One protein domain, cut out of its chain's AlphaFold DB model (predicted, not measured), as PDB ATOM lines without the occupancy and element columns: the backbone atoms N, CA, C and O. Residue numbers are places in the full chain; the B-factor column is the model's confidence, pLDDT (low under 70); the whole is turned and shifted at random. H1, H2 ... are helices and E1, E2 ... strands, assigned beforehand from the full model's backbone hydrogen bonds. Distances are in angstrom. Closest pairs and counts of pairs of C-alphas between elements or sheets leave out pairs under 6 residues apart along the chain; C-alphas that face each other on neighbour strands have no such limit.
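AT A GLANCE: This is residues 2 to 56 of the 66 residues of the protein "ATPase AFG1 family" of Vibrio sp. C7 (UniProt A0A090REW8). The model is a flat, open triangle: two short parallel strands, E1 and E2, make one side, and the helices H2 and H3 lead away from them as a V that closes at its far end. The small helix H1 lies across the strand pair from this V. The 55 printed residues include three named helices and two named strands, in the order H1, E1, H2, H3, E2; the sheet order is E1, E2, parallel, and the class is mostly helix. The whole is loose, with a radius of gyration of the C-alphas of 13.0 A, and spans 41 by 21 by 11 A.

IN THESE COORDINATES: E1 is residues 13 to 16, with C-alpha 13 at (-79.225, 32.704, -85.522), and E2 is residues 52 to 55, with C-alpha 55 at (-84.129, 33.193, -75.713). H2, residues 18 to 31, is 20.4 A long, and H3, residues 38 to 49, is 17.1 A. H1, residues 2 to 7, begins at (-90.792, 35.401, -84.109).

HOW THE PARTS SIT: E1 and E2 are parallel at 19 degrees, with N 14 and O 52 at 2.9 A and N 54 and O 14 at 2.8 A, within hydrogen-bond range. With H2 and H3 between them they form a strand-helix-strand unit, two parallel neighbour strands joined through helices, with a right-handed crossover. H2, with residues 25 to 29 alone, touches residues 38 to 42 of H3; the closest C-alphas, of Leu 29 and Pro 38, are 6.2 A apart. They run opposite ways at a steep tilt of 60 degrees. E1 and H3 are only just apart, at 8.4 A. The closest C-alphas of H1 and E2, of Phe 5 and Cys 54, are 7.4 A apart; H1 is apart from H2 and H3. In H1 and H2 every O i to N i+4 pair is within hydrogen-bond range, in H3 7 of 8.

THE WHOLE: The C-alphas farthest apart, of Thr 3 and Asp 34, are 41.6 A apart. The printed part has no cut, and no link is long. Mean pLDDT of the printed part is 82.3; residues 2 to 11 are under 70.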
ATOM      1  N   ASP A   2     -90.742  36.016 -82.773       58.69
ATOM      2  CA  ASP A   2     -90.792  35.401 -84.109       58.69
ATOM      3  C   ASP A   2     -90.555  36.376 -85.268       58.69
ATOM      4  O   ASP A   2     -89.717  36.124 -86.126       58.69
ATOM      5  N   THR A   3     -91.211  37.537 -85.277       61.62
ATOM      6  CA  THR A   3     -91.060  38.514 -86.369       61.62
ATOM      7  C   THR A   3     -89.643  39.092 -86.448       61.62
ATOM      8  O   THR A   3     -89.134  39.311 -87.540       61.62
ATOM      9  N   PHE A   4     -88.976  39.286 -85.303       64.94
ATOM     10  CA  PHE A   4     -87.587  39.755 -85.230       64.94
ATOM     11  C   PHE A   4     -86.603  38.661 -85.658       64.94
ATOM     12  O   PHE A   4     -85.702  38.913 -86.455       64.94
ATOM     13  N   PHE A   5     -86.825  37.426 -85.197       62.41
ATOM     14  CA  PHE A   5     -86.036  36.271 -85.610       62.41
ATOM     15  C   PHE A   5     -86.135  36.048 -87.121       62.41
ATOM     16  O   PHE A   5     -85.115  35.877 -87.776       62.41
ATOM     17  N   HIS A   6     -87.330  36.117 -87.710       62.38
ATOM     18  CA  HIS A   6     -87.516  35.941 -89.152       62.38
ATOM     19  C   HIS A   6     -86.989  37.116 -89.990       62.38
ATOM     20  O   HIS A   6     -86.485  36.878 -91.083       62.38
ATOM     21  N   ALA A   7     -87.043  38.351 -89.481       68.56
ATOM     22  CA  ALA A   7     -86.551  39.538 -90.186       68.56
ATOM     23  C   ALA A   7     -85.019  39.689 -90.174       68.56
ATOM     24  O   ALA A   7     -84.479  40.485 -90.941       68.56
ATOM     25  N   LEU A   8     -84.311  38.948 -89.317       69.88
ATOM     26  CA  LEU A   8     -82.853  38.974 -89.267       69.88
ATOM     27  C   LEU A   8     -82.249  38.311 -90.519       69.88
ATOM     28  O   LEU A   8     -82.464  37.112 -90.716       69.88
ATOM     29  N   PRO A   9     -81.441  39.030 -91.320       64.69
ATOM     30  CA  PRO A   9     -80.795  38.484 -92.518       64.69
ATOM     31  C   PRO A   9     -79.630  37.528 -92.204       64.69
ATOM     32  O   PRO A   9     -78.975  37.044 -93.119       64.69
ATOM     33  N   ALA A  10     -79.354  37.258 -90.925       64.50
ATOM     34  CA  ALA A  10     -78.340  36.303 -90.498       64.50
ATOM     35  C   ALA A  10     -78.901  34.871 -90.505       64.50
ATOM     36  O   ALA A  10     -79.928  34.601 -89.876       64.50
ATOM     37  N   GLU A  11     -78.207  33.957 -91.185       66.50
ATOM     38  CA  GLU A  11     -78.458  32.509 -91.109       66.50
ATOM     39  C   GLU A  11     -77.920  31.912 -89.794       66.50
ATOM     40  O   GLU A  11     -78.468  30.945 -89.274       66.50
ATOM     41  N   GLU A  12     -76.916  32.554 -89.187       78.38
ATOM     42  CA  GLU A  12     -76.257  32.156 -87.931       78.38
ATOM     43  C   GLU A  12     -77.037  32.628 -86.687       78.38
ATOM     44  O   GLU A  12     -76.496  33.272 -85.782       78.38
ATOM     45  N   LYS A  13     -78.344  32.362 -86.648       81.00
ATOM     46  CA  LYS A  13     -79.225  32.704 -85.522       81.00
ATOM     47  C   LYS A  13     -79.819  31.442 -84.913       81.00
ATOM     48  O   LYS A  13     -80.317  30.575 -85.625       81.00
ATOM     49  N   MET A  14     -79.801  31.355 -83.589       84.12
ATOM     50  CA  MET A  14     -80.386  30.234 -82.861       84.12
ATOM     51  C   MET A  14     -81.496  30.707 -81.935       84.12
ATOM     52  O   MET A  14     -81.469  31.821 -81.412       84.12
ATOM     53  N   ARG A  15     -82.466  29.824 -81.724       84.75
ATOM     54  CA  ARG A  15     -83.596  30.039 -80.835       84.75
ATOM     55  C   ARG A  15     -83.655  28.883 -79.844       84.75
ATOM     56  O   ARG A  15     -83.691  27.729 -80.265       84.75
ATOM     57  N   VAL A  16     -83.583  29.177 -78.549       87.38
ATOM     58  CA  VAL A  16     -83.475  28.154 -77.497       87.38
ATOM     59  C   VAL A  16     -84.085  28.650 -76.184       87.38
ATOM     60  O   VAL A  16     -84.097  29.846 -75.906       87.38
ATOM     61  N   HIS A  17     -84.589  27.738 -75.355       87.00
ATOM     62  CA  HIS A  17     -85.002  28.069 -73.988       87.00
ATOM     63  C   HIS A  17     -83.772  28.268 -73.091       87.00
ATOM     64  O   HIS A  17     -82.793  27.532 -73.226       87.00
ATOM     65  N   PHE A  18     -83.831  29.211 -72.145       83.38
ATOM     66  CA  PHE A  18     -82.682  29.538 -71.290       83.38
ATOM     67  C   PHE A  18     -82.164  28.328 -70.493       83.38
ATOM     68  O   PHE A  18     -80.972  28.044 -70.526       83.38
ATOM     69  N   HIS A  19     -83.052  27.552 -69.859       83.06
ATOM     70  CA  HIS A  19     -82.652  26.363 -69.093       83.06
ATOM     71  C   HIS A  19     -81.919  25.335 -69.967       83.06
ATOM     72  O   HIS A  19     -80.904  24.776 -69.567       83.06
ATOM     73  N   ARG A  20     -82.391  25.115 -71.201       85.75
ATOM     74  CA  ARG A  20     -81.774  24.173 -72.140       85.75
ATOM     75  C   ARG A  20     -80.398  24.656 -72.590       85.75
ATOM     76  O   ARG A  20     -79.500  23.837 -72.759       85.75
ATOM     77  N   PHE A  21     -80.238  25.966 -72.755       89.00
ATOM     78  CA  PHE A  21     -78.939  26.572 -73.022       89.00
ATOM     79  C   PHE A  21     -77.973  26.369 -71.849       89.00
ATOM     80  O   PHE A  21     -76.863  25.891 -72.060       89.00
ATOM     81  N   MET A  22     -78.409  26.640 -70.615       87.44
ATOM     82  CA  MET A  22     -77.581  26.442 -69.420       87.44
ATOM     83  C   MET A  22     -77.191  24.976 -69.212       87.44
ATOM     84  O   MET A  22     -76.029  24.701 -68.927       87.44
ATOM     85  N   TYR A  23     -78.106  24.027 -69.442       89.00
ATOM     86  CA  TYR A  23     -77.778  22.597 -69.412       89.00
ATOM     87  C   TYR A  23     -76.677  22.233 -70.409       89.00
ATOM     88  O   TYR A  23     -75.756  21.506 -70.052       89.00
ATOM     89  N   GLN A  24     -76.743  22.756 -71.635       88.06
ATOM     90  CA  GLN A  24     -75.709  22.508 -72.639       88.06
ATOM     91  C   GLN A  24     -74.357  23.099 -72.213       88.06
ATOM     92  O   GLN A  24     -73.336  22.429 -72.319       88.06
ATOM     93  N   VAL A  25     -74.345  24.332 -71.695       89.94
ATOM     94  CA  VAL A  25     -73.115  24.959 -71.185       89.94
ATOM     95  C   VAL A  25     -72.533  24.143 -70.030       89.94
ATOM     96  O   VAL A  25     -71.326  23.931 -69.989       89.94
ATOM     97  N   HIS A  26     -73.367  23.648 -69.113       89.12
ATOM     98  CA  HIS A  26     -72.919  22.832 -67.986       89.12
ATOM     99  C   HIS A  26     -72.329  21.483 -68.425       89.12
ATOM    100  O   HIS A  26     -71.323  21.044 -67.866       89.12
ATOM    101  N   ASP A  27     -72.915  20.852 -69.443       90.12
ATOM    102  CA  ASP A  27     -72.393  19.621 -70.042       90.12
ATOM    103  C   ASP A  27     -71.010  19.860 -70.674       90.12
ATOM    104  O   ASP A  27     -70.040  19.184 -70.328       90.12
ATOM    105  N   GLU A  28     -70.868  20.918 -71.484       88.50
ATOM    106  CA  GLU A  28     -69.586  21.302 -72.097       88.50
ATOM    107  C   GLU A  28     -68.527  21.700 -71.047       88.50
ATOM    108  O   GLU A  28     -67.344  21.385 -71.193       88.50
ATOM    109  N   LEU A  29     -68.931  22.347 -69.947       88.31
ATOM    110  CA  LEU A  29     -68.051  22.614 -68.802       88.31
ATOM    111  C   LEU A  29     -67.557  21.317 -68.149       88.31
ATOM    112  O   LEU A  29     -66.404  21.242 -67.716       88.31
ATOM    113  N   GLY A  30     -68.412  20.294 -68.090       88.00
ATOM    114  CA  GLY A  30     -68.074  18.967 -67.587       88.00
ATOM    115  C   GLY A  30     -66.986  18.266 -68.404       88.00
ATOM    116  O   GLY A  30     -66.172  17.541 -67.826       88.00
ATOM    117  N   GLU A  31     -66.933  18.518 -69.713       87.56
ATOM    118  CA  GLU A  31     -65.905  17.992 -70.622       87.56
ATOM    119  C   GLU A  31     -64.587  18.781 -70.566       87.56
ATOM    120  O   GLU A  31     -63.522  18.242 -70.867       87.56
ATOM    121  N   LEU A  32     -64.632  20.053 -70.157       87.25
ATOM    122  CA  LEU A  32     -63.496  20.983 -70.181       87.25
ATOM    123  C   LEU A  32     -62.836  21.205 -68.807       87.25
ATOM    124  O   LEU A  32     -62.154  22.211 -68.610       87.25
ATOM    125  N   LYS A  33     -62.989  20.268 -67.862       77.00
ATOM    126  CA  LYS A  33     -62.545  20.408 -66.456       77.00
ATOM    127  C   LYS A  33     -61.069  20.775 -66.255       77.00
ATOM    128  O   LYS A  33     -60.758  21.444 -65.276       77.00
ATOM    129  N   ASP A  34     -60.184  20.384 -67.170       82.50
ATOM    130  CA  ASP A  34     -58.742  20.681 -67.106       82.50
ATOM    131  C   ASP A  34     -58.327  21.915 -67.932       82.50
ATOM    132  O   ASP A  34     -57.142  22.213 -68.084       82.50
ATOM    133  N   THR A  35     -59.293  22.649 -68.489       85.00
ATOM    134  CA  THR A  35     -59.042  23.849 -69.295       85.00
ATOM    135  C   THR A  35     -59.121  25.097 -68.424       85.00
ATOM    136  O   THR A  35     -60.087  25.297 -67.691       85.00
ATOM    137  N   ALA A  36     -58.126  25.980 -68.523       80.38
ATOM    138  CA  ALA A  36     -58.205  27.298 -67.903       80.38
ATOM    139  C   ALA A  36     -59.282  28.137 -68.611       80.38
ATOM    140  O   ALA A  36     -59.228  28.301 -69.827       80.38
ATOM    141  N   ASN A  37     -60.243  28.664 -67.847       85.19
ATOM    142  CA  ASN A  37     -61.393  29.434 -68.341       85.19
ATOM    143  C   ASN A  37     -62.211  28.693 -69.423       85.19
ATOM    144  O   ASN A  37     -62.309  29.144 -70.564       85.19
ATOM    145  N   PRO A  38     -62.852  27.564 -69.081       87.06
ATOM    146  CA  PRO A  38     -63.582  26.747 -70.050       87.06
ATOM    147  C   PRO A  38     -64.771  27.494 -70.680       87.06
ATOM    148  O   PRO A  38     -65.118  27.237 -71.830       87.06
ATOM    149  N   LEU A  39     -65.340  28.477 -69.973       88.56
ATOM    150  CA  LEU A  39     -66.385  29.357 -70.501       88.56
ATOM    151  C   LEU A  39     -65.928  30.173 -71.714       88.56
ATOM    152  O   LEU A  39     -66.722  30.348 -72.631       88.56
ATOM    153  N   ASP A  40     -64.672  30.629 -71.761       91.00
ATOM    154  CA  ASP A  40     -64.158  31.391 -72.907       91.00
ATOM    155  C   ASP A  40     -64.117  30.508 -74.161       91.00
ATOM    156  O   ASP A  40     -64.500  30.930 -75.252       91.00
ATOM    157  N   VAL A  41     -63.724  29.241 -73.991       90.50
ATOM    158  CA  VAL A  41     -63.694  28.245 -75.070       90.50
ATOM    159  C   VAL A  41     -65.105  27.919 -75.556       90.50
ATOM    160  O   VAL A  41     -65.343  27.869 -76.764       90.50
ATOM    161  N   ILE A  42     -66.051  27.726 -74.635       90.69
ATOM    162  CA  ILE A  42     -67.464  27.481 -74.963       90.69
ATOM    163  C   ILE A  42     -68.049  28.695 -75.695       90.69
ATOM    164  O   ILE A  42     -68.667  28.543 -76.749       90.69
ATOM    165  N   ALA A  43     -67.797  29.908 -75.199       89.62
ATOM    166  CA  ALA A  43     -68.257  31.148 -75.817       89.62
ATOM    167  C   ALA A  43     -67.680  31.335 -77.226       89.62
ATOM    168  O   ALA A  43     -68.411  31.717 -78.140       89.62
ATOM    169  N   GLN A  44     -66.400  31.015 -77.432       90.19
ATOM    170  CA  GLN A  44     -65.775  31.067 -78.750       90.19
ATOM    171  C   GLN A  44     -66.423  30.069 -79.721       90.19
ATOM    172  O   GLN A  44     -66.837  30.461 -80.812       90.19
ATOM    173  N   ARG A  45     -66.588  28.805 -79.309       89.81
ATOM    174  CA  ARG A  45     -67.259  27.766 -80.116       89.81
ATOM    175  C   ARG A  45     -68.694  28.150 -80.466       89.81
ATOM    176  O   ARG A  45     -69.164  27.872 -81.570       89.81
ATOM    177  N   LEU A  46     -69.395  28.783 -79.532       89.19
ATOM    178  CA  LEU A  46     -70.749  29.271 -79.738       89.19
ATOM    179  C   LEU A  46     -70.769  30.434 -80.740       89.19
ATOM    180  O   LEU A  46     -71.566  30.407 -81.672       89.19
ATOM    181  N   ALA A  47     -69.854  31.398 -80.612       87.69
ATOM    182  CA  ALA A  47     -69.746  32.570 -81.485       87.69
ATOM    183  C   ALA A  47     -69.307  32.248 -82.929       87.69
ATOM    184  O   ALA A  47     -69.559  33.036 -83.851       87.69
ATOM    185  N   GLU A  48     -68.642  31.108 -83.133       88.12
ATOM    186  CA  GLU A  48     -68.328  30.554 -84.458       88.12
ATOM    187  C   GLU A  48     -69.567  29.995 -85.166       88.12
ATOM    188  O   GLU A  48     -69.625  30.009 -86.391       88.12
ATOM    189  N   ARG A  49     -70.558  29.510 -84.411       85.50
ATOM    190  CA  ARG A  49     -71.759  28.853 -84.954       85.50
ATOM    191  C   ARG A  49     -72.978  29.771 -84.972       85.50
ATOM    192  O   ARG A  49     -73.892  29.573 -85.766       85.50
ATOM    193  N   VAL A  50     -73.023  30.723 -84.045       87.81
ATOM    194  CA  VAL A  50     -74.194  31.544 -83.757       87.81
ATOM    195  C   VAL A  50     -73.762  32.968 -83.445       87.81
ATOM    196  O   VAL A  50     -73.030  33.226 -82.492       87.81
ATOM    197  N   LYS A  51     -74.265  33.919 -84.227       84.38
ATOM    198  CA  LYS A  51     -74.077  35.358 -83.998       84.38
ATOM    199  C   LYS A  51     -75.184  35.955 -83.149       84.38
ATOM    200  O   LYS A  51     -74.978  36.992 -82.525       84.38
ATOM    201  N   ILE A  52     -76.365  35.337 -83.160       84.62
ATOM    202  CA  ILE A  52     -77.548  35.850 -82.467       84.62
ATOM    203  C   ILE A  52     -78.277  34.706 -81.774       84.62
ATOM    204  O   ILE A  52     -78.698  33.747 -82.418       84.62
ATOM    205  N   ILE A  53     -78.471  34.846 -80.465       86.00
ATOM    206  CA  ILE A  53     -79.237  33.904 -79.650       86.00
ATOM    207  C   ILE A  53     -80.528  34.588 -79.218       86.00
ATOM    208  O   ILE A  53     -80.510  35.627 -78.560       86.00
ATOM    209  N   CYS A  54     -81.657  34.001 -79.597       84.50
ATOM    210  CA  CYS A  54     -82.972  34.413 -79.139       84.50
ATOM    211  C   CYS A  54     -83.450  33.450 -78.051       84.50
ATOM    212  O   CYS A  54     -83.745  32.288 -78.334       84.50
ATOM    213  N   PHE A  55     -83.540  33.944 -76.817       83.44
ATOM    214  CA  PHE A  55     -84.129  33.193 -75.713       83.44
ATOM    215  C   PHE A  55     -85.644  33.381 -75.682       83.44
ATOM    216  O   PHE A  55     -86.127  34.513 -75.624       83.44
ATOM    217  N   ASP A  56     -86.386  32.274 -75.731       75.56
ATOM    218  CA  ASP A  56     -87.857  32.301 -75.769       75.56
ATOM    219  C   ASP A  56     -88.515  32.386 -74.406       75.56
ATOM    220  O   ASP A  56     -89.549  33.030 -74.245       75.56
TER     221      ASP A  56